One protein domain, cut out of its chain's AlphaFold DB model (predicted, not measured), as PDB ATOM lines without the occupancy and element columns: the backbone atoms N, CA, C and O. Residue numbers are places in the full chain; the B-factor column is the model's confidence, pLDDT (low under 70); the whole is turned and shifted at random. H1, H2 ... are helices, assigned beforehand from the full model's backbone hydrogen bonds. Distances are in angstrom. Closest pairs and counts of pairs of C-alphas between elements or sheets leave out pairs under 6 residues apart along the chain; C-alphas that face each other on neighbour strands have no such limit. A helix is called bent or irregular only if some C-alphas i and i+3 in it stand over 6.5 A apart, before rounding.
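What this domain is: This is residues 2 to 202 of the 204 residues of the protein "Transgly domain-containing protein" of Janthinobacterium sp. 17J80-10 (UniProt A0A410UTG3). One very long bent helix, H1, sticks out as an arm with residues 2 to 22, then runs into a body of crossed helices, kinks and folds back as H1b. H3 packs on both its arms, H2 packs on H1b, H5 and H6 pack on the end of H1a past the kink, and residues 194 to 202 stick out as a tail. The 201 printed residues have seven named helices, H1 to H7 in order, and no named strand: all helix, loose, radius of gyration of the C-alphas 22.0 A, spans 73 by 58 by 30 A.

How they stand to each other: Start at the hub H1, residues 2 to 81; by its hydrogen bonds it was assigned as one helix, but it is bent, C-alphas 63 and 66 being 9.4 A apart, into H1a, residues 2 to 63, and H1b, residues 66 to 81. H1a is irregular, C-alphas 51 and 54 being 7.9 A apart, with a kink of 112 degrees near residue 52. H3, residues 109 to 119, touches residues 38 to 57 of H1a, closest C-alphas Gly 45 and Gly 114, 4.2 A. H3 touches H1b at a steep tilt of 50 degrees, closest C-alphas Ala 73 and Trp 116, 4.2 A. Every O i to N i+4 pair is within hydrogen-bond range in H1b, H3, H4, residues 127 to 136, and H7, residues 190 to 200; H1a has 45 of 58, H2, residues 89 to 106, 12 of 14, H5, residues 145 to 156, 6 of 8, and H6, residues 166 to 186, 14 of 17.

Where its parts are: Find C-alpha 2 at (-12.873, -13.320, 17.870); H1a spans 61.2 A to C-alpha 63. H6 spans 31.2 A, and H7 ends at C-alpha 200, (-1.162, 37.363, 44.586).

The domain as a whole: The C-alphas farthest apart, Ile 2 and Gly 137, are 77.1 A apart. The printed part has no cut and no long link. Look for pLDDT under 70 at residues 83 to 85 and 181 to 202.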
ATOM      1  N   ILE A   2     -14.210 -13.098  17.254       91.31
ATOM      2  CA  ILE A   2     -12.873 -13.320  17.870       91.31
ATOM      3  C   ILE A   2     -11.691 -13.096  16.900       91.31
ATOM      4  O   ILE A   2     -10.695 -12.479  17.276       91.31
ATOM      5  N   ARG A   3     -11.801 -13.543  15.638       93.62
ATOM      6  CA  ARG A   3     -10.745 -13.378  14.616       93.62
ATOM      7  C   ARG A   3     -10.482 -11.906  14.265       93.62
ATOM      8  O   ARG A   3      -9.329 -11.510  14.144       93.62
ATOM      9  N   LEU A   4     -11.543 -11.098  14.182       94.06
ATOM     10  CA  LEU A   4     -11.455  -9.666  13.885       94.06
ATOM     11  C   LEU A   4     -10.763  -8.895  15.019       94.06
ATOM     12  O   LEU A   4      -9.875  -8.092  14.758       94.06
ATOM     13  N   ARG A   5     -11.088  -9.203  16.285       95.00
ATOM     14  CA  ARG A   5     -10.450  -8.578  17.458       95.00
ATOM     15  C   ARG A   5      -8.941  -8.835  17.511       95.00
ATOM     16  O   ARG A   5      -8.184  -7.910  17.785       95.00
ATOM     17  N   LYS A   6      -8.500 -10.069  17.240       94.69
ATOM     18  CA  LYS A   6      -7.065 -10.408  17.205       94.69
ATOM     19  C   LYS A   6      -6.330  -9.659  16.094       94.69
ATOM     20  O   LYS A   6      -5.222  -9.188  16.320       94.69
ATOM     21  N   TRP A   7      -6.957  -9.518  14.927       97.06
ATOM     22  CA  TRP A   7      -6.374  -8.778  13.811       97.06
ATOM     23  C   TRP A   7      -6.248  -7.279  14.115       97.06
ATOM     24  O   TRP A   7      -5.163  -6.728  13.966       97.06
ATOM     25  N   ILE A   8      -7.308  -6.648  14.640       96.62
ATOM     26  CA  ILE A   8      -7.277  -5.233  15.051       96.62
ATOM     27  C   ILE A   8      -6.189  -4.998  16.104       96.62
ATOM     28  O   ILE A   8      -5.409  -4.058  15.979       96.62
ATOM     29  N   LEU A   9      -6.099  -5.870  17.115       96.06
ATOM     30  CA  LEU A   9      -5.061  -5.766  18.138       96.06
ATOM     31  C   LEU A   9      -3.658  -5.887  17.529       96.06
ATOM     32  O   LEU A   9      -2.785  -5.095  17.864       96.06
ATOM     33  N   GLY A  10      -3.452  -6.830  16.604       95.19
ATOM     34  CA  GLY A  10      -2.180  -6.982  15.897       95.19
ATOM     35  C   GLY A  10      -1.784  -5.721  15.125       95.19
ATOM     36  O   GLY A  10      -0.654  -5.260  15.247       95.19
ATOM     37  N   VAL A  11      -2.724  -5.117  14.393       96.56
ATOM     38  CA  VAL A  11      -2.486  -3.868  13.650       96.56
ATOM     39  C   VAL A  11      -2.143  -2.714  14.596       96.56
ATOM     40  O   VAL A  11      -1.174  -1.998  14.354       96.56
ATOM     41  N   LEU A  12      -2.877  -2.562  15.701       95.62
ATOM     42  CA  LEU A  12      -2.605  -1.521  16.698       95.62
ATOM     43  C   LEU A  12      -1.221  -1.679  17.337       95.62
ATOM     44  O   LEU A  12      -0.502  -0.692  17.503       95.62
ATOM     45  N   VAL A  13      -0.819  -2.911  17.656       96.38
ATOM     46  CA  VAL A  13       0.522  -3.200  18.184       96.38
ATOM     47  C   VAL A  13       1.593  -2.827  17.162       96.38
ATOM     48  O   VAL A  13       2.554  -2.153  17.512       96.38
ATOM     49  N   VAL A  14       1.425  -3.182  15.886       96.88
ATOM     50  CA  VAL A  14       2.405  -2.828  14.845       96.88
ATOM     51  C   VAL A  14       2.515  -1.311  14.674       96.88
ATOM     52  O   VAL A  14       3.629  -0.790  14.635       96.88
ATOM     53  N   ILE A  15       1.392  -0.588  14.633       97.31
ATOM     54  CA  ILE A  15       1.373   0.877  14.469       97.31
ATOM     55  C   ILE A  15       2.060   1.595  15.638       97.31
ATOM     56  O   ILE A  15       2.659   2.647  15.436       97.31
ATOM     57  N   THR A  16       2.005   1.036  16.847       95.94
ATOM     58  CA  THR A  16       2.583   1.655  18.051       95.94
ATOM     59  C   THR A  16       4.029   1.237  18.302       95.94
ATOM     60  O   THR A  16       4.874   2.085  18.576       95.94
ATOM     61  N   VAL A  17       4.353  -0.048  18.167       96.38
ATOM     62  CA  VAL A  17       5.690  -0.581  18.470       96.38
ATOM     63  C   VAL A  17       6.705  -0.207  17.389       96.38
ATOM     64  O   VAL A  17       7.839   0.148  17.707       96.38
ATOM     65  N   THR A  18       6.306  -0.226  16.115       96.56
ATOM     66  CA  THR A  18       7.210   0.079  14.993       96.56
ATOM     67  C   THR A  18       7.862   1.466  15.086       96.56
ATOM     68  O   THR A  18       9.088   1.528  14.990       96.56
ATOM     69  N   PRO A  19       7.133   2.584  15.302       95.56
ATOM     70  CA  PRO A  19       7.766   3.901  15.407       95.56
ATOM     71  C   PRO A  19       8.682   4.021  16.629       95.56
ATOM     72  O   PRO A  19       9.699   4.706  16.545       95.56
ATOM     73  N   ILE A  20       8.378   3.330  17.734       96.00
ATOM     74  CA  ILE A  20       9.245   3.305  18.921       96.00
ATOM     75  C   ILE A  20      10.573   2.624  18.583       96.00
ATOM     76  O   ILE A  20      11.634   3.191  18.830       96.00
ATOM     77  N   ILE A  21      10.525   1.440  17.964       97.12
ATOM     78  CA  ILE A  21      11.732   0.723  17.534       97.12
ATOM     79  C   ILE A  21      12.520   1.560  16.521       97.12
ATOM     80  O   ILE A  21      13.742   1.659  16.630       97.12
ATOM     81  N   ALA A  22      11.843   2.200  15.565       95.88
ATOM     82  CA  ALA A  22      12.487   3.069  14.584       95.88
ATOM     83  C   ALA A  22      13.197   4.262  15.246       95.88
ATOM     84  O   ALA A  22      14.340   4.554  14.899       95.88
ATOM     85  N   LEU A  23      12.563   4.912  16.229       96.25
ATOM     86  CA  LEU A  23      13.151   6.023  16.979       96.25
ATOM     87  C   LEU A  23      14.362   5.573  17.807       96.25
ATOM     88  O   LEU A  23      15.393   6.239  17.785       96.25
ATOM     89  N   LEU A  24      14.261   4.429  18.493       97.06
ATOM     90  CA  LEU A  24      15.372   3.848  19.253       97.06
ATOM     91  C   LEU A  24      16.546   3.495  18.339       97.06
ATOM     92  O   LEU A  24      17.693   3.814  18.644       97.06
ATOM     93  N   THR A  25      16.255   2.891  17.188       96.81
ATOM     94  CA  THR A  25      17.267   2.546  16.186       96.81
ATOM     95  C   THR A  25      17.946   3.805  15.661       96.81
ATOM     96  O   THR A  25      19.170   3.863  15.591       96.81
ATOM     97  N   TRP A  26      17.163   4.838  15.341       96.06
ATOM     98  CA  TRP A  26      17.692   6.126  14.908       96.06
ATOM     99  C   TRP A  26      18.584   6.762  15.980       96.06
ATOM    100  O   TRP A  26      19.691   7.193  15.672       96.06
ATOM    101  N   TYR A  27      18.145   6.767  17.240       97.12
ATOM    102  CA  TYR A  27      18.897   7.330  18.359       97.12
ATOM    103  C   TYR A  27      20.259   6.644  18.532       97.12
ATOM    104  O   TYR A  27      21.288   7.320  18.575       97.12
ATOM    105  N   VAL A  28      20.275   5.307  18.561       97.31
ATOM    106  CA  VAL A  28      21.505   4.517  18.723       97.31
ATOM    107  C   VAL A  28      22.436   4.667  17.519       97.31
ATOM    108  O   VAL A  28      23.645   4.742  17.701       97.31
ATOM    109  N   ALA A  29      21.898   4.728  16.299       94.44
ATOM    110  CA  ALA A  29      22.711   4.766  15.086       94.44
ATOM    111  C   ALA A  29      23.221   6.170  14.717       94.44
ATOM    112  O   ALA A  29      24.315   6.285  14.176       94.44
ATOM    113  N   PHE A  30      22.440   7.226  14.970       93.50
ATOM    114  CA  PHE A  30      22.725   8.573  14.455       93.50
ATOM    115  C   PHE A  30      23.043   9.613  15.523       93.50
ATOM    116  O   PHE A  30      23.672  10.610  15.187       93.50
ATOM    117  N   PHE A  31      22.606   9.442  16.771       95.44
ATOM    118  CA  PHE A  31      22.836  10.445  17.816       95.44
ATOM    119  C   PHE A  31      23.882   9.980  18.828       95.44
ATOM    120  O   PHE A  31      24.857  10.683  19.090       95.44
ATOM    121  N   LEU A  32      23.706   8.770  19.369       96.44
ATOM    122  CA  LEU A  32      24.556   8.231  20.429       96.44
ATOM    123  C   LEU A  32      26.061   8.210  20.087       96.44
ATOM    124  O   LEU A  32      26.843   8.577  20.966       96.44
ATOM    125  N   PRO A  33      26.496   7.884  18.850       96.75
ATOM    126  CA  PRO A  33      27.917   7.893  18.495       96.75
ATOM    127  C   PRO A  33      28.580   9.270  18.637       96.75
ATOM    128  O   PRO A  33      29.790   9.354  18.818       96.75
ATOM    129  N   HIS A  34      27.788  10.342  18.590       96.31
ATOM    130  CA  HIS A  34      28.264  11.722  18.601       96.31
ATOM    131  C   HIS A  34      28.043  12.434  19.937       96.31
ATOM    132  O   HIS A  34      28.527  13.545  20.134       96.31
ATOM    133  N   LEU A  35      27.354  11.802  20.894       96.56
ATOM    134  CA  LEU A  35      27.034  12.420  22.181       96.56
ATOM    135  C   LEU A  35      28.288  12.901  22.930       96.56
ATOM    136  O   LEU A  35      28.292  14.002  23.479       96.56
ATOM    137  N   ASN A  36      29.357  12.103  22.930       97.06
ATOM    138  CA  ASN A  36      30.606  12.458  23.611       97.06
ATOM    139  C   ASN A  36      31.293  13.670  22.971       97.06
ATOM    140  O   ASN A  36      31.789  14.541  23.682       97.06
ATOM    141  N   GLU A  37      31.285  13.748  21.640       95.69
ATOM    142  CA  GLU A  37      31.832  14.880  20.891       95.69
ATOM    143  C   GLU A  37      31.047  16.162  21.192       95.69
ATOM    144  O   GLU A  37      31.636  17.182  21.543       95.69
ATOM    145  N   LEU A  38      29.713  16.095  21.189       96.62
ATOM    146  CA  LEU A  38      28.850  17.229  21.539       96.62
ATOM    147  C   LEU A  38      29.061  17.694  22.987       96.62
ATOM    148  O   LEU A  38      29.080  18.893  23.260       96.62
ATOM    149  N   LYS A  39      29.247  16.763  23.930       97.81
ATOM    150  CA  LYS A  39      29.580  17.089  25.326       97.81
ATOM    151  C   LYS A  39      30.953  17.753  25.438       97.81
ATOM    152  O   LYS A  39      31.106  18.693  26.217       97.81
ATOM    153  N   ALA A  40      31.929  17.315  24.644       96.69
ATOM    154  CA  ALA A  40      33.236  17.960  24.573       96.69
ATOM    155  C   ALA A  40      33.131  19.383  23.999       96.69
ATOM    156  O   ALA A  40      33.673  20.312  24.596       96.69
ATOM    157  N   GLN A  41      32.364  19.581  22.921       96.38
ATOM    158  CA  GLN A  41      32.086  20.903  22.348       96.38
ATOM    159  C   GLN A  41      31.377  21.828  23.347       96.38
ATOM    160  O   GLN A  41      31.755  22.992  23.484       96.38
ATOM    161  N   ALA A  42      30.384  21.311  24.081       98.00
ATOM    162  CA  ALA A  42      29.683  22.048  25.128       98.00
ATOM    163  C   ALA A  42      30.651  22.530  26.215       98.00
ATOM    164  O   ALA A  42      30.670  23.713  26.559       98.00
ATOM    165  N   LYS A  43      31.484  21.616  26.727       98.19
ATOM    166  CA  LYS A  43      32.476  21.908  27.764       98.19
ATOM    167  C   LYS A  43      33.509  22.930  27.286       98.19
ATOM    168  O   LYS A  43      33.756  23.909  27.981       98.19
ATOM    169  N   TYR A  44      34.062  22.735  26.092       97.12
ATOM    170  CA  TYR A  44      35.035  23.652  25.503       97.12
ATOM    171  C   TYR A  44      34.450  25.063  25.346       97.12
ATOM    172  O   TYR A  44      35.042  26.037  25.809       97.12
ATOM    173  N   GLY A  45      33.236  25.181  24.799       97.31
ATOM    174  CA  GLY A  45      32.562  26.471  24.679       97.31
ATOM    175  C   GLY A  45      32.311  27.153  26.025       97.31
ATOM    176  O   GLY A  45      32.565  28.351  26.155       97.31
ATOM    177  N   GLN A  46      31.889  26.398  27.048       97.81
ATOM    178  CA  GLN A  46      31.741  26.920  28.413       97.81
ATOM    179  C   GLN A  46      33.057  27.462  28.971       97.81
ATOM    180  O   GLN A  46      33.055  28.522  29.594       97.81
ATOM    181  N   GLU A  47      34.164  26.748  28.768       97.38
ATOM    182  CA  GLU A  47      35.479  27.144  29.271       97.38
ATOM    183  C   GLU A  47      35.975  28.432  28.610       97.38
ATOM    184  O   GLU A  47      36.422  29.338  29.317       97.38
ATOM    185  N   ILE A  48      35.831  28.560  27.286       95.62
ATOM    186  CA  ILE A  48      36.315  29.746  26.568       95.62
ATOM    187  C   ILE A  48      35.533  31.001  26.951       95.62
ATOM    188  O   ILE A  48      36.119  32.068  27.135       95.62
ATOM    189  N   VAL A  49      34.207  30.898  27.069       96.25
ATOM    190  CA  VAL A  49      33.376  32.060  27.413       96.25
ATOM    191  C   VAL A  49      33.235  32.275  28.912       96.25
ATOM    192  O   VAL A  49      32.656  33.280  29.316       96.25
ATOM    193  N   ARG A  50      33.793  31.395  29.755       97.12
ATOM    194  CA  ARG A  50      33.735  31.507  31.220       97.12
ATOM    195  C   ARG A  50      34.068  32.912  31.740       97.12
ATOM    196  O   ARG A  50      33.300  33.387  32.574       97.12
ATOM    197  N   PRO A  51      35.125  33.610  31.266       97.62
ATOM    198  CA  PRO A  51      35.479  34.927  31.802       97.62
ATOM    199  C   PRO A  51      34.457  36.024  31.479       97.62
ATOM    200  O   PRO A  51      34.378  37.015  32.195       97.62
ATOM    201  N   VAL A  52      33.678  35.854  30.408       97.44
ATOM    202  CA  VAL A  52      32.694  36.843  29.935       97.44
ATOM    203  C   VAL A  52      31.256  36.367  30.082       97.44
ATOM    204  O   VAL A  52      30.337  37.077  29.685       97.44
ATOM    205  N   LYS A  53      31.037  35.177  30.647       96.19
ATOM    206  CA  LYS A  53      29.736  34.504  30.688       96.19
ATOM    207  C   LYS A  53      28.651  35.380  31.309       96.19
ATOM    208  O   LYS A  53      27.566  35.467  30.744       96.19
ATOM    209  N   GLU A  54      28.957  36.042  32.421       94.44
ATOM    210  CA  GLU A  54      27.997  36.881  33.153       94.44
ATOM    211  C   GLU A  54      27.513  38.082  32.328       94.44
ATOM    212  O   GLU A  54      26.369  38.508  32.462       94.44
ATOM    213  N   ALA A  55      28.349  38.597  31.422       96.25
ATOM    214  CA  ALA A  55      27.954  39.644  30.484       96.25
ATOM    215  C   ALA A  55      27.313  39.059  29.216       96.25
ATOM    216  O   ALA A  55      26.300  39.565  28.742       96.25
ATOM    217  N   LEU A  56      27.893  37.993  28.662       97.38
ATOM    218  CA  LEU A  56      27.524  37.427  27.367       97.38
ATOM    219  C   LEU A  56      26.187  36.681  27.394       97.38
ATOM    220  O   LEU A  56      25.420  36.791  26.442       97.38
ATOM    221  N   TYR A  57      25.896  35.929  28.456       97.06
ATOM    222  CA  TYR A  57      24.686  35.112  28.526       97.06
ATOM    223  C   TYR A  57      23.401  35.959  28.486       97.06
ATOM    224  O   TYR A  57      22.571  35.702  27.616       97.06
ATOM    225  N   PRO A  58      23.242  37.034  29.290       96.81
ATOM    226  CA  PRO A  58      22.078  37.916  29.173       96.81
ATOM    227  C   PRO A  58      21.948  38.572  27.792       96.81
ATOM    228  O   PRO A  58      20.839  38.703  27.279       96.81
ATOM    229  N   LEU A  59      23.072  38.944  27.159       97.69
ATOM    230  CA  LEU A  59      23.082  39.505  25.800       97.69
ATOM    231  C   LEU A  59      22.573  38.492  24.770       97.69
ATOM    232  O   LEU A  59      21.769  38.842  23.908       97.69
ATOM    233  N   ALA A  60      23.011  37.238  24.875       97.56
ATOM    234  CA  ALA A  60      22.551  36.150  24.020       97.56
ATOM    235  C   ALA A  60      21.045  35.903  24.179       97.56
ATOM    236  O   ALA A  60      20.330  35.771  23.186       97.56
ATOM    237  N   ILE A  61      20.558  35.896  25.421       96.56
ATOM    238  CA  ILE A  61      19.142  35.683  25.740       96.56
ATOM    239  C   ILE A  61      18.286  36.831  25.200       96.56
ATOM    240  O   ILE A  61      17.275  36.566  24.561       96.56
ATOM    241  N   ALA A  62      18.706  38.084  25.374       96.12
ATOM    242  CA  ALA A  62      18.010  39.233  24.796       96.12
ATOM    243  C   ALA A  62      17.994  39.197  23.256       96.12
ATOM    244  O   ALA A  62      17.015  39.554  22.611       96.12
ATOM    245  N   ALA A  63      19.076  38.742  22.622       96.50
ATOM    246  CA  ALA A  63      19.144  38.729  21.167       96.50
ATOM    247  C   ALA A  63      18.347  37.587  20.516       96.50
ATOM    248  O   ALA A  63      17.670  37.819  19.509       96.50
ATOM    249  N   GLU A  64      18.459  36.371  21.049       95.44
ATOM    250  CA  GLU A  64      17.968  35.138  20.415       95.44
ATOM    251  C   GLU A  64      16.846  34.452  21.218       95.44
ATOM    252  O   GLU A  64      16.066  33.675  20.665       95.44
ATOM    253  N   GLY A  65      16.739  34.730  22.521       95.62
ATOM    254  CA  GLY A  65      15.917  33.980  23.471       95.62
ATOM    255  C   GLY A  65      16.505  32.607  23.812       95.62
ATOM    256  O   GLY A  65      17.273  32.031  23.042       95.62
ATOM    257  N   GLU A  66      16.100  32.021  24.944       94.06
ATOM    258  CA  GLU A  66      16.561  30.683  25.377       94.06
ATOM    259  C   GLU A  66      16.349  29.613  24.294       94.06
ATOM    260  O   GLU A  66      17.261  28.874  23.917       94.06
ATOM    261  N   LYS A  67      15.144  29.584  23.713       95.31
ATOM    262  CA  LYS A  67      14.803  28.646  22.637       95.31
ATOM    263  C   LYS A  67      15.622  28.897  21.371       95.31
ATOM    264  O   LYS A  67      15.996  27.935  20.706       95.31
ATOM    265  N   GLY A  68      15.898  30.158  21.030       95.69
ATOM    266  CA  GLY A  68      16.698  30.508  19.854       95.69
ATOM    267  C   GLY A  68      18.148  30.060  19.999       95.69
ATOM    268  O   GLY A  68      18.680  29.443  19.076       95.69
ATOM    269  N   ILE A  69      18.741  30.251  21.187       97.56
ATOM    270  CA  ILE A  69      20.076  29.734  21.523       97.56
ATOM    271  C   ILE A  69      20.112  28.217  21.327       97.56
ATOM    272  O   ILE A  69      20.978  27.724  20.607       97.56
ATOM    273  N   ARG A  70      19.148  27.473  21.891       97.88
ATOM    274  CA  ARG A  70      19.084  26.008  21.752       97.88
ATOM    275  C   ARG A  70      18.939  25.556  20.303       97.88
ATOM    276  O   ARG A  70      19.678  24.677  19.865       97.88
ATOM    277  N   ILE A  71      18.015  26.155  19.553       96.38
ATOM    278  CA  ILE A  71      17.798  25.819  18.140       96.38
ATOM    279  C   ILE A  71      19.070  26.079  17.328       96.38
ATOM    280  O   ILE A  71      19.473  25.218  16.547       96.38
ATOM    281  N   GLY A  72      19.712  27.235  17.524       95.94
ATOM    282  CA  GLY A  72      20.965  27.583  16.855       95.94
ATOM    283  C   GLY A  72      22.090  26.609  17.202       95.94
ATOM    284  O   GLY A  72      22.675  26.016  16.302       95.94
ATOM    285  N   ALA A  73      22.316  26.370  18.496       97.44
ATOM    286  CA  ALA A  73      23.357  25.478  19.003       97.44
ATOM    287  C   ALA A  73      23.245  24.064  18.424       97.44
ATOM    288  O   ALA A  73      24.206  23.536  17.872       97.44
ATOM    289  N   ILE A  74      22.058  23.459  18.521       96.69
ATOM    290  CA  ILE A  74      21.839  22.077  18.084       96.69
ATOM    291  C   ILE A  74      21.894  21.960  16.570       96.69
ATOM    292  O   ILE A  74      22.435  20.980  16.063       96.69
ATOM    293  N   ARG A  75      21.382  22.952  15.838       95.19
ATOM    294  CA  ARG A  75      21.500  22.970  14.381       95.19
ATOM    295  C   ARG A  75      22.964  23.054  13.959       95.19
ATOM    296  O   ARG A  75      23.382  22.276  13.111       95.19
ATOM    297  N   ASP A  76      23.736  23.968  14.535       94.81
ATOM    298  CA  ASP A  76      25.132  24.171  14.143       94.81
ATOM    299  C   ASP A  76      26.004  22.962  14.527       94.81
ATOM    300  O   ASP A  76      26.826  22.529  13.720       94.81
ATOM    301  N   ALA A  77      25.750  22.341  15.683       94.56
ATOM    302  CA  ALA A  77      26.419  21.109  16.098       94.56
ATOM    303  C   ALA A  77      26.011  19.885  15.253       94.56
ATOM    304  O   ALA A  77      26.853  19.076  14.869       94.56
ATOM    305  N   TYR A  78      24.730  19.770  14.878       93.06
ATOM    306  CA  TYR A  78      24.268  18.767  13.910       93.06
ATOM    307  C   TYR A  78      25.065  18.870  12.601       93.06
ATOM    308  O   TYR A  78      25.528  17.861  12.071       93.06
ATOM    309  N   TRP A  79      25.274  20.093  12.106       91.38
ATOM    310  CA  TRP A  79      26.025  20.339  10.876       91.38
ATOM    311  C   TRP A  79      27.535  20.167  10.997       91.38
ATOM    312  O   TRP A  79      28.177  19.927   9.976       91.38
ATOM    313  N   SER A  80      28.117  20.311  12.191       91.69
ATOM    314  CA  SER A  80      29.552  20.066  12.375       91.69
ATOM    315  C   SER A  80      29.876  18.579  12.334       91.69
ATOM    316  O   SER A  80      30.911  18.186  11.810       91.69
ATOM    317  N   VAL A  81      28.978  17.764  12.883       90.19
ATOM    318  CA  VAL A  81      29.186  16.327  13.050       90.19
ATOM    319  C   VAL A  81      28.753  15.541  11.811       90.19
ATOM    320  O   VAL A  81      29.406  14.579  11.405       90.19
ATOM    321  N   LEU A  82      27.648  15.939  11.181       84.88
ATOM    322  CA  LEU A  82      27.157  15.273   9.983       84.88
ATOM    323  C   LEU A  82      27.659  16.008   8.744       84.88
ATOM    324  O   LEU A  82      27.291  17.152   8.481       84.88
ATOM    325  N   SER A  83      28.481  15.309   7.956       66.62
ATOM    326  CA  SER A  83      28.964  15.791   6.659       66.62
ATOM    327  C   SER A  83      27.806  16.337   5.817       66.62
ATOM    328  O   SER A  83      26.726  15.735   5.776       66.62
ATOM    329  N   ARG A  84      28.051  17.447   5.102       66.69
ATOM    330  CA  ARG A  84      27.157  18.071   4.102       66.69
ATOM    331  C   ARG A  84      26.950  17.168   2.874       66.69
ATOM    332  O   ARG A  84      27.152  17.568   1.733       66.69
ATOM    333  N   ASN A  85      26.549  15.928   3.097       68.19
ATOM    334  CA  ASN A  85      26.120  15.035   2.042       68.19
ATOM    335  C   ASN A  85      24.764  15.531   1.512       68.19
ATOM    336  O   ASN A  85      24.002  16.175   2.239       68.19
ATOM    337  N   ASN A  86      24.446  15.212   0.256       74.88
ATOM    338  CA  ASN A  86      23.179  15.558  -0.399       74.88
ATOM    339  C   ASN A  86      21.996  14.772   0.206       74.88
ATOM    340  O   ASN A  86      21.415  13.892  -0.427       74.88
ATOM    341  N   VAL A  87      21.654  15.054   1.465       83.31
ATOM    342  CA  VAL A  87      20.493  14.480   2.145       83.31
ATOM    343  C   VAL A  87      19.240  15.232   1.679       83.31
ATOM    344  O   VAL A  87      19.231  16.466   1.704       83.31
ATOM    345  N   PRO A  88      18.158  14.532   1.291       89.81
ATOM    346  CA  PRO A  88      16.904  15.179   0.920       89.81
ATOM    347  C   PRO A  88      16.391  16.119   2.018       89.81
ATOM    348  O   PRO A  88      16.448  15.786   3.205       89.81
ATOM    349  N   ALA A  89      15.829  17.266   1.623       89.19
ATOM    350  CA  ALA A  89      15.403  18.319   2.550       89.19
ATOM    351  C   ALA A  89      14.439  17.821   3.641       89.19
ATOM    352  O   ALA A  89      14.591  18.188   4.803       89.19
ATOM    353  N   VAL A  90      13.500  16.935   3.298       91.75
ATOM    354  CA  VAL A  90      12.548  16.353   4.260       91.75
ATOM    355  C   VAL A  90      13.272  15.544   5.335       91.75
ATOM    356  O   VAL A  90      13.050  15.755   6.525       91.75
ATOM    357  N   ARG A  91      14.190  14.654   4.934       90.12
ATOM    358  CA  ARG A  91      14.957  13.824   5.874       90.12
ATOM    359  C   ARG A  91      15.858  14.679   6.762       90.12
ATOM    360  O   ARG A  91      15.973  14.404   7.951       90.12
ATOM    361  N   ARG A  92      16.452  15.731   6.196       89.88
ATOM    362  CA  ARG A  92      17.232  16.716   6.945       89.88
ATOM    363  C   ARG A  92      16.392  17.399   8.023       89.88
ATOM    364  O   ARG A  92      16.806  17.400   9.172       89.88
ATOM    365  N   HIS A  93      15.213  17.914   7.682       91.56
ATOM    366  CA  HIS A  93      14.344  18.564   8.663       91.56
ATOM    367  C   HIS A  93      13.854  17.602   9.747       91.56
ATOM    368  O   HIS A  93      13.834  17.974  10.915       91.56
ATOM    369  N   ILE A  94      13.520  16.356   9.393       93.69
ATOM    370  CA  ILE A  94      13.166  15.327  10.382       93.69
ATOM    371  C   ILE A  94      14.337  15.088  11.340       93.69
ATOM    372  O   ILE A  94      14.139  15.086  12.551       93.69
ATOM    373  N   ASN A  95      15.557  14.937  10.818       93.00
ATOM    374  CA  ASN A  95      16.739  14.763  11.656       93.00
ATOM    375  C   ASN A  95      16.985  15.985  12.551       93.00
ATOM    376  O   ASN A  95      17.168  15.805  13.747       93.00
ATOM    377  N   GLU A  96      16.937  17.208  12.014       93.31
ATOM    378  CA  GLU A  96      17.077  18.446  12.800       93.31
ATOM    379  C   GLU A  96      16.070  18.474  13.967       93.31
ATOM    380  O   GLU A  96      16.442  18.763  15.104       93.31
ATOM    381  N   TRP A  97      14.811  18.092  13.720       95.56
ATOM    382  CA  TRP A  97      13.777  17.989  14.752       95.56
ATOM    383  C   TRP A  97      14.070  16.913  15.801       95.56
ATOM    384  O   TRP A  97      13.946  17.177  16.998       95.56
ATOM    385  N   LEU A  98      14.469  15.712  15.376       96.50
ATOM    386  CA  LEU A  98      14.805  14.618  16.290       96.50
ATOM    387  C   LEU A  98      16.016  14.968  17.165       96.50
ATOM    388  O   LEU A  98      15.987  14.734  18.371       96.50
ATOM    389  N   TRP A  99      17.043  15.599  16.590       96.50
ATOM    390  CA  TRP A  99      18.194  16.119  17.335       96.50
ATOM    391  C   TRP A  99      17.772  17.154  18.374       96.50
ATOM    392  O   TRP A  99      18.235  17.113  19.513       96.50
ATOM    393  N   MET A 100      16.852  18.047  18.015       96.62
ATOM    394  CA  MET A 100      16.320  19.047  18.935       96.62
ATOM    395  C   MET A 100      15.569  18.389  20.107       96.62
ATOM    396  O   MET A 100      15.818  18.739  21.260       96.62
ATOM    397  N   LEU A 101      14.726  17.381  19.852       96.50
ATOM    398  CA  LEU A 101      14.026  16.634  20.908       96.50
ATOM    399  C   LEU A 101      14.999  15.929  21.856       96.50
ATOM    400  O   LEU A 101      14.899  16.073  23.073       96.50
ATOM    401  N   VAL A 102      15.970  15.209  21.298       96.81
ATOM    402  CA  VAL A 102      16.969  14.484  22.090       96.81
ATOM    403  C   VAL A 102      17.877  15.450  22.861       96.81
ATOM    404  O   VAL A 102      18.327  15.126  23.961       96.81
ATOM    405  N   SER A 103      18.077  16.675  22.363       97.19
ATOM    406  CA  SER A 103      18.868  17.683  23.073       97.19
ATOM    407  C   SER A 103      18.296  18.072  24.438       97.19
ATOM    408  O   SER A 103      19.068  18.367  25.346       97.19
ATOM    409  N   TYR A 104      16.970  18.047  24.610       97.25
ATOM    410  CA  TYR A 104      16.335  18.331  25.903       97.25
ATOM    411  C   TYR A 104      16.579  17.234  26.937       97.25
ATOM    412  O   TYR A 104      16.496  17.491  28.132       97.25
ATOM    413  N   ILE A 105      16.875  16.017  26.482       97.44
ATOM    414  CA  ILE A 105      17.157  14.878  27.355       97.44
ATOM    415  C   ILE A 105      18.615  14.926  27.819       97.44
ATOM    416  O   ILE A 105      18.911  14.622  28.971       97.44
ATOM    417  N   HIS A 106      19.533  15.298  26.921       97.75
ATOM    418  CA  HIS A 106      20.965  15.168  27.173       97.75
ATOM    419  C   HIS A 106      21.677  16.451  27.584       97.75
ATOM    420  O   HIS A 106      22.748  16.326  28.172       97.75
ATOM    421  N   PHE A 107      21.145  17.641  27.286       98.12
ATOM    422  CA  PHE A 107      21.855  18.901  27.518       98.12
ATOM    423  C   PHE A 107      21.064  19.884  28.377       98.12
ATOM    424  O   PHE A 107      19.940  20.273  28.030       98.12
ATOM    425  N   ASP A 108      21.700  20.334  29.460       97.94
ATOM    426  CA  ASP A 108      21.206  21.458  30.256       97.94
ATOM    427  C   ASP A 108      21.431  22.803  29.528       97.94
ATOM    428  O   ASP A 108      22.143  22.886  28.522       97.94
ATOM    429  N   GLU A 109      20.812  23.879  30.017       97.19
ATOM    430  CA  GLU A 109      20.915  25.203  29.378       97.19
ATOM    431  C   GLU A 109      22.350  25.751  29.345       97.19
ATOM    432  O   GLU A 109      22.721  26.492  28.431       97.19
ATOM    433  N   ARG A 110      23.199  25.370  30.307       97.69
ATOM    434  CA  ARG A 110      24.604  25.799  30.331       97.69
ATOM    435  C   ARG A 110      25.393  25.074  29.253       97.69
ATOM    436  O   ARG A 110      26.276  25.668  28.639       97.69
ATOM    437  N   GLU A 111      25.131  23.791  29.043       98.31
ATOM    438  CA  GLU A 111      25.760  22.995  27.990       98.31
ATOM    439  C   GLU A 111      25.332  23.482  26.610       98.31
ATOM    440  O   GLU A 111      26.188  23.695  25.755       98.31
ATOM    441  N   ILE A 112      24.043  23.769  26.426       98.44
ATOM    442  CA  ILE A 112      23.529  24.389  25.204       98.44
ATOM    443  C   ILE A 112      24.197  25.732  24.926       98.44
ATOM    444  O   ILE A 112      24.629  25.975  23.800       98.44
ATOM    445  N   PHE A 113      24.325  26.588  25.939       98.50
ATOM    446  CA  PHE A 113      25.026  27.855  25.779       98.50
ATOM    447  C   PHE A 113      26.508  27.662  25.425       98.50
ATOM    448  O   PHE A 113      27.045  28.408  24.610       98.50
ATOM    449  N   GLY A 114      27.157  26.636  25.982       98.38
ATOM    450  CA  GLY A 114      28.510  26.237  25.598       98.38
ATOM    451  C   GLY A 114      28.611  25.857  24.122       98.38
ATOM    452  O   GLY A 114      29.430  26.421  23.400       98.38
ATOM    453  N   ILE A 115      27.734  24.966  23.648       98.38
ATOM    454  CA  ILE A 115      27.675  24.572  22.229       98.38
ATOM    455  C   ILE A 115      27.441  25.806  21.353       98.38
ATOM    456  O   ILE A 115      28.160  26.023  20.382       98.38
ATOM    457  N   TRP A 116      26.477  26.652  21.722       98.31
ATOM    458  CA  TRP A 116      26.182  27.890  21.010       98.31
ATOM    459  C   TRP A 116      27.411  28.797  20.904       98.31
ATOM    460  O   TRP A 116      27.768  29.224  19.811       98.31
ATOM    461  N   ALA A 117      28.108  29.043  22.013       98.19
ATOM    462  CA  ALA A 117      29.302  29.880  22.029       98.19
ATOM    463  C   ALA A 117      30.446  29.299  21.180       98.19
ATOM    464  O   ALA A 117      31.165  30.053  20.518       98.19
ATOM    465  N   ASN A 118      30.596  27.971  21.185       98.00
ATOM    466  CA  ASN A 118      31.608  27.272  20.400       98.00
ATOM    467  C   ASN A 118      31.298  27.261  18.898       98.00
ATOM    468  O   ASN A 118      32.223  27.254  18.094       98.00
ATOM    469  N   CYS A 119      30.022  27.237  18.511       97.25
ATOM    470  CA  CYS A 119      29.622  26.977  17.128       97.25
ATOM    471  C   CYS A 119      29.051  28.191  16.380       97.25
ATOM    472  O   CYS A 119      29.084  28.213  15.147       97.25
ATOM    473  N   ALA A 120      28.564  29.215  17.084       96.38
ATOM    474  CA  ALA A 120      27.926  30.371  16.461       96.38
ATOM    475  C   ALA A 120      28.877  31.143  15.524       96.38
ATOM    476  O   ALA A 120      30.073  31.281  15.784       96.38
ATOM    477  N   LEU A 121      28.311  31.701  14.444       94.62
ATOM    478  CA  LEU A 121      28.955  32.503  13.385       94.62
ATOM    479  C   LEU A 121      29.948  31.770  12.478       94.62
ATOM    480  O   LEU A 121      29.845  31.891  11.256       94.62
ATOM    481  N   LEU A 122      30.934  31.082  13.051       95.25
ATOM    482  CA  LEU A 122      32.086  30.544  12.312       95.25
ATOM    483  C   LEU A 122      32.184  29.014  12.341       95.25
ATOM    484  O   LEU A 122      33.174  28.467  11.853       95.25
ATOM    485  N   GLY A 123      31.150  28.339  12.847       94.06
ATOM    486  CA  GLY A 123      31.136  26.893  13.043       94.06
ATOM    487  C   GLY A 123      31.839  26.487  14.335       94.06
ATOM    488  O   GLY A 123      32.509  27.299  14.981       94.06
ATOM    489  N   CYS A 124      31.656  25.222  14.713       94.12
ATOM    490  CA  CYS A 124      32.259  24.655  15.916       94.12
ATOM    491  C   CYS A 124      33.794  24.764  15.883       94.12
ATOM    492  O   CYS A 124      34.399  24.826  14.812       94.12
ATOM    493  N   ASP A 125      34.398  24.861  17.068       93.00
ATOM    494  CA  ASP A 125      35.833  25.061  17.350       93.00
ATOM    495  C   ASP A 125      36.355  26.490  17.136       93.00
ATOM    496  O   ASP A 125      37.341  26.890  17.762       93.00
ATOM    497  N   LYS A 126      35.685  27.287  16.294       94.81
ATOM    498  CA  LYS A 126      36.022  28.703  16.046       94.81
ATOM    499  C   LYS A 126      35.085  29.649  16.792       94.81
ATOM    500  O   LYS A 126      35.555  30.525  17.521       94.81
ATOM    501  N   GLY A 127      33.778  29.459  16.611       95.69
ATOM    502  CA  GLY A 127      32.721  30.110  17.379       95.69
ATOM    503  C   GLY A 127      32.820  31.629  17.526       95.69
ATOM    504  O   GLY A 127      33.386  32.354  16.700       95.69
ATOM    505  N   LEU A 128      32.279  32.104  18.648       97.62
ATOM    506  CA  LEU A 128      32.336  33.506  19.058       97.62
ATOM    507  C   LEU A 128      33.750  34.047  19.316       97.62
ATOM    508  O   LEU A 128      33.990  35.196  18.952       97.62
ATOM    509  N   PRO A 129      34.697  33.296  19.909       96.88
ATOM    510  CA  PRO A 129      36.046  33.806  20.164       96.88
ATOM    511  C   PRO A 129      36.790  34.185  18.880       96.88
ATOM    512  O   PRO A 129      37.435  35.231  18.819       96.88
ATOM    513  N   GLU A 130      36.682  33.360  17.838       98.06
ATOM    514  CA  GLU A 130      37.262  33.680  16.534       98.06
ATOM    515  C   GLU A 130      36.467  34.784  15.828       98.06
ATOM    516  O   GLU A 130      37.050  35.638  15.164       98.06
ATOM    517  N   ALA A 131      35.144  34.837  16.013       97.81
ATOM    518  CA  ALA A 131      34.335  35.923  15.474       97.81
ATOM    519  C   ALA A 131      34.684  37.279  16.115       97.81
ATOM    520  O   ALA A 131      34.767  38.278  15.404       97.81
ATOM    521  N   ALA A 132      34.966  37.321  17.419       98.31
ATOM    522  CA  ALA A 132      35.450  38.513  18.112       98.31
ATOM    523  C   ALA A 132      36.740  39.042  17.470       98.31
ATOM    524  O   ALA A 132      36.815  40.215  17.095       98.31
ATOM    525  N   ARG A 133      37.715  38.157  17.230       98.25
ATOM    526  CA  ARG A 133      38.956  38.512  16.529       98.25
ATOM    527  C   ARG A 133      38.691  38.984  15.103       98.25
ATOM    528  O   ARG A 133      39.199  40.023  14.702       98.25
ATOM    529  N   LYS A 134      37.856  38.263  14.354       97.88
ATOM    530  CA  LYS A 134      37.555  38.563  12.950       97.88
ATOM    531  C   LYS A 134      36.840  39.902  12.754       97.88
ATOM    532  O   LYS A 134      37.157  40.617  11.809       97.88
ATOM    533  N   TYR A 135      35.848  40.210  13.587       97.50
ATOM    534  CA  TYR A 135      34.980  41.376  13.400       97.50
ATOM    535  C   TYR A 135      35.421  42.600  14.210       97.50
ATOM    536  O   TYR A 135      35.166  43.719  13.774       97.50
ATOM    537  N   TYR A 136      36.085  42.405  15.352       97.50
ATOM    538  CA  TYR A 136      36.480  43.489  16.259       97.50
ATOM    539  C   TYR A 136      37.992  43.579  16.498       97.50
ATOM    540  O   TYR A 136      38.441  44.541  17.113       97.50
ATOM    541  N   GLY A 137      38.787  42.606  16.036       98.12
ATOM    542  CA  GLY A 137      40.238  42.593  16.256       98.12
ATOM    543  C   GLY A 137      40.645  42.375  17.716       98.12
ATOM    544  O   GLY A 137      41.771  42.701  18.076       98.12
ATOM    545  N   LYS A 138      39.741  41.859  18.561       98.31
ATOM    546  CA  LYS A 138      39.929  41.736  20.016       98.31
ATOM    547  C   LYS A 138      39.729  40.307  20.497       98.31
ATOM    548  O   LYS A 138      38.948  39.552  19.907       98.31
ATOM    549  N   ALA A 139      40.387  39.940  21.597       97.88
ATOM    550  CA  ALA A 139      39.987  38.744  22.326       97.88
ATOM    551  C   ALA A 139      38.591  38.960  22.927       97.88
ATOM    552  O   ALA A 139      38.263  40.062  23.364       97.88
ATOM    553  N   ILE A 140      37.766  37.909  22.994       97.44
ATOM    554  CA  ILE A 140      36.398  38.031  23.530       97.44
ATOM    555  C   ILE A 140      36.383  38.577  24.969       97.44
ATOM    556  O   ILE A 140      35.463  39.291  25.349       97.44
ATOM    557  N   THR A 141      37.439  38.303  25.738       97.62
ATOM    558  CA  THR A 141      37.655  38.776  27.114       97.62
ATOM    559  C   THR A 141      37.998  40.259  27.230       97.62
ATOM    560  O   THR A 141      37.914  40.814  28.319       97.62
ATOM    561  N   GLU A 142      38.389  40.901  26.132       98.00
ATOM    562  CA  GLU A 142      38.760  42.322  26.065       98.00
ATOM    563  C   GLU A 142      37.627  43.186  25.494       98.00
ATOM    564  O   GLU A 142      37.761  44.403  25.356       98.00
ATOM    565  N   MET A 143      36.512  42.558  25.114       98.06
ATOM    566  CA  MET A 143      35.370  43.250  24.538       98.06
ATOM    567  C   MET A 143      34.561  43.941  25.630       98.06
ATOM    568  O   MET A 143      34.209  43.354  26.654       98.06
ATOM    569  N   SER A 144      34.195  45.192  25.374       97.75
ATOM    570  CA  SER A 144      33.194  45.890  26.174       97.75
ATOM    571  C   SER A 144      31.818  45.232  26.031       97.75
ATOM    572  O   SER A 144      31.528  44.548  25.048       97.75
ATOM    573  N   GLN A 145      30.909  45.498  26.971       97.25
ATOM    574  CA  GLN A 145      29.536  44.986  26.902       97.25
ATOM    575  C   GLN A 145      28.821  45.372  25.593       97.25
ATOM    576  O   GLN A 145      28.072  44.570  25.038       97.25
ATOM    577  N   ARG A 146      29.072  46.583  25.070       97.50
ATOM    578  CA  ARG A 146      28.507  47.032  23.787       97.50
ATOM    579  C   ARG A 146      29.079  46.241  22.609       97.50
ATOM    580  O   ARG A 146      28.338  45.883  21.700       97.50
ATOM    581  N   GLU A 147      30.373  45.942  22.627       98.38
ATOM    582  CA  GLU A 147      31.002  45.115  21.594       98.38
ATOM    583  C   GLU A 147      30.507  43.668  21.663       98.38
ATOM    584  O   GLU A 147      30.230  43.081  20.622       98.38
ATOM    585  N   LEU A 148      30.308  43.110  22.865       98.50
ATOM    586  CA  LEU A 148      29.673  41.800  23.038       98.50
ATOM    587  C   LEU A 148      28.234  41.798  22.495       98.50
ATOM    588  O   LEU A 148      27.862  40.867  21.787       98.50
ATOM    589  N   ALA A 149      27.440  42.849  22.742       98.31
ATOM    590  CA  ALA A 149      26.111  42.990  22.134       98.31
ATOM    591  C   ALA A 149      26.184  42.990  20.600       98.31
ATOM    592  O   ALA A 149      25.366  42.352  19.938       98.31
ATOM    593  N   GLY A 150      27.175  43.681  20.034       98.25
ATOM    594  CA  GLY A 150      27.409  43.705  18.592       98.25
ATOM    595  C   GLY A 150      27.823  42.343  18.040       98.25
ATOM    596  O   GLY A 150      27.290  41.909  17.018       98.25
ATOM    597  N   LEU A 151      28.680  41.618  18.762       98.38
ATOM    598  CA  LEU A 151      29.065  40.252  18.419       98.38
ATOM    599  C   LEU A 151      27.852  39.318  18.382       98.38
ATOM    600  O   LEU A 151      27.699  38.546  17.439       98.38
ATOM    601  N   VAL A 152      26.960  39.416  19.369       97.88
ATOM    602  CA  VAL A 152      25.718  38.636  19.395       97.88
ATOM    603  C   VAL A 152      24.764  39.073  18.275       97.88
ATOM    604  O   VAL A 152      24.157  38.227  17.621       97.88
ATOM    605  N   ALA A 153      24.662  40.373  17.972       97.69
ATOM    606  CA  ALA A 153      23.817  40.877  16.887       97.69
ATOM    607  C   ALA A 153      24.183  40.286  15.511       97.69
ATOM    608  O   ALA A 153      23.295  40.083  14.677       97.69
ATOM    609  N   LEU A 154      25.464  39.967  15.281       97.06
ATOM    610  CA  LEU A 154      25.933  39.329  14.046       97.06
ATOM    611  C   LEU A 154      25.276  37.971  13.788       97.06
ATOM    612  O   LEU A 154      25.124  37.598  12.629       97.06
ATOM    613  N   ILE A 155      24.877  37.237  14.829       95.94
ATOM    614  CA  ILE A 155      24.400  35.847  14.718       95.94
ATOM    615  C   ILE A 155      23.164  35.758  13.827       95.94
ATOM    616  O   ILE A 155      23.064  34.870  12.981       95.94
ATOM    617  N   LYS A 156      22.272  36.744  13.935       94.31
ATOM    618  CA  LYS A 156      21.068  36.828  13.109       94.31
ATOM    619  C   LYS A 156      21.371  37.043  11.625       94.31
ATOM    620  O   LYS A 156      20.665  36.520  10.766       94.31
ATOM    621  N   SER A 157      22.367  37.869  11.311       95.44
ATOM    622  CA  SER A 157      22.787  38.155   9.936       95.44
ATOM    623  C   SER A 157      24.168  38.823   9.930       95.44
ATOM    624  O   SER A 157      24.256  40.045  10.104       95.44
ATOM    625  N   PRO A 158      25.251  38.060   9.686       95.12
ATOM    626  CA  PRO A 158      26.611  38.590   9.784       95.12
ATOM    627  C   PRO A 158      26.893  39.724   8.794       95.12
ATOM    628  O   PRO A 158      27.683  40.619   9.075       95.12
ATOM    629  N   THR A 159      26.237  39.703   7.630       95.31
ATOM    630  CA  THR A 159      26.381  40.737   6.599       95.31
ATOM    631  C   THR A 159      25.591  42.000   6.930       95.31
ATOM    632  O   THR A 159      26.098  43.101   6.736       95.31
ATOM    633  N   ALA A 160      24.365  41.880   7.450       95.94
ATOM    634  CA  ALA A 160      23.534  43.044   7.758       95.94
ATOM    635  C   ALA A 160      23.983  43.778   9.030       95.94
ATOM    636  O   ALA A 160      23.857  45.003   9.111       95.94
ATOM    637  N   PHE A 161      24.499  43.040  10.014       97.00
ATOM    638  CA  PHE A 161      24.878  43.567  11.327       97.00
ATOM    639  C   PHE A 161      26.392  43.696  11.520       97.00
ATOM    640  O   PHE A 161      26.847  43.831  12.653       97.00
ATOM    641  N   ALA A 162      27.164  43.701  10.425       95.94
ATOM    642  CA  ALA A 162      28.595  43.995  10.452       95.94
ATOM    643  C   ALA A 162      28.892  45.280  11.264       95.94
ATOM    644  O   ALA A 162      28.111  46.239  11.168       95.94
ATOM    645  N   PRO A 163      29.984  45.324  12.053       96.19
ATOM    646  CA  PRO A 163      30.312  46.482  12.884       96.19
ATOM    647  C   PRO A 163      30.379  47.785  12.077       96.19
ATOM    648  O   PRO A 163      30.829  47.795  10.931       96.19
ATOM    649  N   GLY A 164      29.902  48.885  12.664       93.25
ATOM    650  CA  GLY A 164      29.849  50.201  12.016       93.25
ATOM    651  C   GLY A 164      28.650  50.415  11.082       93.25
ATOM    652  O   GLY A 164      28.438  51.527  10.596       93.25
ATOM    653  N   SER A 165      27.821  49.394  10.835       95.88
ATOM    654  CA  SER A 165      26.579  49.575  10.080       95.88
ATOM    655  C   SER A 165      25.485  50.203  10.955       95.88
ATOM    656  O   SER A 165      25.296  49.823  12.110       95.88
ATOM    657  N   LYS A 166      24.671  51.109  10.387       97.00
ATOM    658  CA  LYS A 166      23.507  51.692  11.096       97.00
ATOM    659  C   LYS A 166      22.542  50.626  11.628       97.00
ATOM    660  O   LYS A 166      21.884  50.827  12.645       97.00
ATOM    661  N   ARG A 167      22.427  49.494  10.921       96.69
ATOM    662  CA  ARG A 167      21.584  48.364  11.337       96.69
ATOM    663  C   ARG A 167      22.175  47.639  12.545       96.69
ATOM    664  O   ARG A 167      21.403  47.219  13.402       96.69
ATOM    665  N   SER A 168      23.501  47.505  12.604       97.12
ATOM    666  CA  SER A 168      24.215  46.940  13.750       97.12
ATOM    667  C   SER A 168      23.979  47.790  14.994       97.12
ATOM    668  O   SER A 168      23.442  47.279  15.971       97.12
ATOM    669  N   GLU A 169      24.212  49.105  14.911       97.75
ATOM    670  CA  GLU A 169      24.017  50.022  16.047       97.75
ATOM    671  C   GLU A 169      22.589  49.977  16.602       97.75
ATOM    672  O   GLU A 169      22.392  49.788  17.801       97.75
ATOM    673  N   LYS A 170      21.582  50.023  15.719       97.81
ATOM    674  CA  LYS A 170      20.176  49.923  16.135       97.81
ATOM    675  C   LYS A 170      19.865  48.587  16.820       97.81
ATOM    676  O   LYS A 170      19.079  48.538  17.760       97.81
ATOM    677  N   ARG A 171      20.441  47.478  16.344       97.44
ATOM    678  CA  ARG A 171      20.220  46.157  16.952       97.44
ATOM    679  C   ARG A 171      20.925  46.038  18.303       97.44
ATOM    680  O   ARG A 171      20.344  45.459  19.214       97.44
ATOM    681  N   ILE A 172      22.128  46.597  18.431       98.12
ATOM    682  CA  ILE A 172      22.881  46.668  19.687       98.12
ATOM    683  C   ILE A 172      22.077  47.420  20.749       98.12
ATOM    684  O   ILE A 172      21.958  46.937  21.870       98.12
ATOM    685  N   GLU A 173      21.490  48.563  20.395       97.44
ATOM    686  CA  GLU A 173      20.640  49.346  21.300       97.44
ATOM    687  C   GLU A 173      19.451  48.530  21.808       97.44
ATOM    688  O   GLU A 173      19.269  48.433  23.018       97.44
ATOM    689  N   VAL A 174      18.725  47.856  20.908       96.69
ATOM    690  CA  VAL A 174      17.598  46.980  21.278       96.69
ATOM    691  C   VAL A 174      18.036  45.884  22.255       96.69
ATOM    692  O   VAL A 174      17.390  45.687  23.279       96.69
ATOM    693  N   ILE A 175      19.151  45.199  21.974       96.69
ATOM    694  CA  ILE A 175      19.671  44.133  22.847       96.69
ATOM    695  C   ILE A 175      20.024  44.694  24.233       96.69
ATOM    696  O   ILE A 175      19.673  44.105  25.252       96.69
ATOM    697  N   LEU A 176      20.711  45.837  24.295       96.38
ATOM    698  CA  LEU A 176      21.115  46.448  25.565       96.38
ATOM    699  C   LEU A 176      19.918  46.969  26.371       96.38
ATOM    700  O   LEU A 176      19.934  46.903  27.601       96.38
ATOM    701  N   GLU A 177      18.885  47.486  25.706       94.44
ATOM    702  CA  GLU A 177      17.640  47.918  26.346       94.44
ATOM    703  C   GLU A 177      16.876  46.751  26.967       94.44
ATOM    704  O   GLU A 177      16.385  46.884  28.086       94.44
ATOM    705  N   GLU A 178      16.843  45.601  26.298       91.69
ATOM    706  CA  GLU A 178      16.139  44.399  26.755       91.69
ATOM    707  C   GLU A 178      16.771  43.767  28.012       91.69
ATOM    708  O   GLU A 178      16.082  43.146  28.821       91.69
ATOM    709  N   ILE A 179      18.058  44.018  28.270       90.19
ATOM    710  CA  ILE A 179      18.762  43.497  29.459       90.19
ATOM    711  C   ILE A 179      18.556  44.388  30.693       90.19
ATOM    712  O   ILE A 179      18.597  43.896  31.823       90.19
ATOM    713  N   LYS A 180      18.283  45.692  30.524       78.31
ATOM    714  CA  LYS A 180      18.002  46.616  31.645       78.31
ATOM    715  C   LYS A 180      16.876  46.127  32.576       78.31
ATOM    716  O   LYS A 180      17.091  46.125  33.794       78.31
ATOM    717  N   PRO A 181      15.700  45.682  32.083       62.38
ATOM    718  CA  PRO A 181      14.663  45.130  32.952       62.38
ATOM    719  C   PRO A 181      15.068  43.784  33.570       62.38
ATOM    720  O   PRO A 181      14.708  43.524  34.718       62.38
ATOM    721  N   HIS A 182      15.869  42.969  32.873       56.56
ATOM    722  CA  HIS A 182      16.349  41.680  33.380       56.56
ATOM    723  C   HIS A 182      17.341  41.831  34.549       56.56
ATOM    724  O   HIS A 182      17.289  41.080  35.522       56.56
ATOM    725  N   ASN A 183      18.205  42.846  34.517       55.44
ATOM    726  CA  ASN A 183      19.067  43.177  35.656       55.44
ATOM    727  C   ASN A 183      18.268  43.785  36.822       55.44
ATOM    728  O   ASN A 183      18.600  43.573  37.984       55.44
ATOM    729  N   SER A 184      17.174  44.492  36.527       57.41
ATOM    730  CA  SER A 184      16.303  45.093  37.547       57.41
ATOM    731  C   SER A 184      15.446  44.057  38.297       57.41
ATOM    732  O   SER A 184      15.024  44.302  39.427       57.41
ATOM    733  N   SER A 185      15.162  42.895  37.698       53.62
ATOM    734  CA  SER A 185      14.482  41.780  38.371       53.62
ATOM    735  C   SER A 185      15.437  40.908  39.191       53.62
ATOM    736  O   SER A 185      15.039  40.454  40.262       53.62
ATOM    737  N   LEU A 186      16.684  40.729  38.739       53.06
ATOM    738  CA  LEU A 186      17.740  40.026  39.482       53.06
ATOM    739  C   LEU A 186      18.258  40.825  40.688       53.06
ATOM    740  O   LEU A 186      18.680  40.230  41.672       53.06
ATOM    741  N   ASN A 187      18.182  42.159  40.638       51.25
ATOM    742  CA  ASN A 187      18.578  43.049  41.736       51.25
ATOM    743  C   ASN A 187      17.430  43.368  42.719       51.25
ATOM    744  O   ASN A 187      17.580  44.214  43.599       51.25
ATOM    745  N   ARG A 188      16.259  42.728  42.570       53.81
ATOM    746  CA  ARG A 188      15.214  42.765  43.603       53.81
ATOM    747  C   ARG A 188      15.583  41.773  44.696       53.81
ATOM    748  O   ARG A 188      15.717  40.585  44.414       53.81
ATOM    749  N   ASP A 189      15.707  42.276  45.923       55.50
ATOM    750  CA  ASP A 189      15.930  41.478  47.131       55.50
ATOM    751  C   ASP A 189      14.997  40.247  47.118       55.50
ATOM    752  O   ASP A 189      13.785  40.415  46.907       55.50
ATOM    753  N   PRO A 190      15.509  39.018  47.319       58.06
ATOM    754  CA  PRO A 190      14.690  37.812  47.419       58.06
ATOM    755  C   PRO A 190      13.473  37.978  48.346       58.06
ATOM    756  O   PRO A 190      12.407  37.420  48.074       58.06
ATOM    757  N   GLN A 191      13.575  38.811  49.392       56.22
ATOM    758  CA  GLN A 191      12.445  39.121  50.271       56.22
ATOM    759  C   GLN A 191      11.305  39.885  49.570       56.22
ATOM    760  O   GLN A 191      10.130  39.638  49.858       56.22
ATOM    761  N   GLN A 192      11.605  40.760  48.605       57.06
ATOM    762  CA  GLN A 192      10.590  41.481  47.829       57.06
ATOM    763  C   GLN A 192       9.865  40.581  46.821       57.06
ATOM    764  O   GLN A 192       8.674  40.783  46.574       57.06
ATOM    765  N   GLN A 193      10.536  39.565  46.270       57.84
ATOM    766  CA  GLN A 193       9.889  38.601  45.373       57.84
ATOM    767  C   GLN A 193       8.917  37.687  46.137       57.84
ATOM    768  O   GLN A 193       7.783  37.493  45.698       57.84
ATOM    769  N   VAL A 194       9.294  37.223  47.335       61.00
ATOM    770  CA  VAL A 194       8.402  36.428  48.202       61.00
ATOM    771  C   VAL A 194       7.195  37.251  48.673       61.00
ATOM    772  O   VAL A 194       6.076  36.735  48.719       61.00
ATOM    773  N   ALA A 195       7.379  38.542  48.970       56.00
ATOM    774  CA  ALA A 195       6.283  39.434  49.347       56.00
ATOM    775  C   ALA A 195       5.283  39.677  48.196       56.00
ATOM    776  O   ALA A 195       4.075  39.741  48.437       56.00
ATOM    777  N   ALA A 196       5.759  39.770  46.950       53.25
ATOM    778  CA  ALA A 196       4.909  39.934  45.771       53.25
ATOM    779  C   ALA A 196       4.108  38.659  45.446       53.25
ATOM    780  O   ALA A 196       2.902  38.741  45.206       53.25
ATOM    781  N   SER A 197       4.733  37.479  45.524       54.84
ATOM    782  CA  SER A 197       4.038  36.197  45.330       54.84
ATOM    783  C   SER A 197       3.015  35.911  46.429       54.84
ATOM    784  O   SER A 197       1.949  35.376  46.140       54.84
ATOM    785  N   ARG A 198       3.280  36.325  47.679       54.91
ATOM    786  CA  ARG A 198       2.284  36.220  48.756       54.91
ATOM    787  C   ARG A 198       1.074  37.113  48.502       54.91
ATOM    788  O   ARG A 198      -0.028  36.643  48.716       54.91
ATOM    789  N   ARG A 199       1.226  38.345  48.000       53.06
ATOM    790  CA  ARG A 199       0.071  39.230  47.722       53.06
ATOM    791  C   ARG A 199      -0.863  38.705  46.628       53.06
ATOM    792  O   ARG A 199      -2.057  38.959  46.704       53.06
ATOM    793  N   LEU A 200      -0.347  37.959  45.653       47.88
ATOM    794  CA  LEU A 200      -1.162  37.363  44.586       47.88
ATOM    795  C   LEU A 200      -1.992  36.157  45.054       47.88
ATOM    796  O   LEU A 200      -3.015  35.863  44.451       47.88
ATOM    797  N   LEU A 201      -1.597  35.498  46.148       47.75
ATOM    798  CA  LEU A 201      -2.314  34.345  46.708       47.75
ATOM    799  C   LEU A 201      -3.520  34.720  47.590       47.75
ATOM    800  O   LEU A 201      -4.286  33.835  47.943       47.75
ATOM    801  N   TRP A 202      -3.706  36.001  47.928       47.97
ATOM    802  CA  TRP A 202      -4.858  36.494  48.713       47.97
ATOM    803  C   TRP A 202      -5.836  37.344  47.886       47.97
ATOM    804  O   TRP A 202      -6.736  37.965  48.443       47.97
TER     805      TRP A 202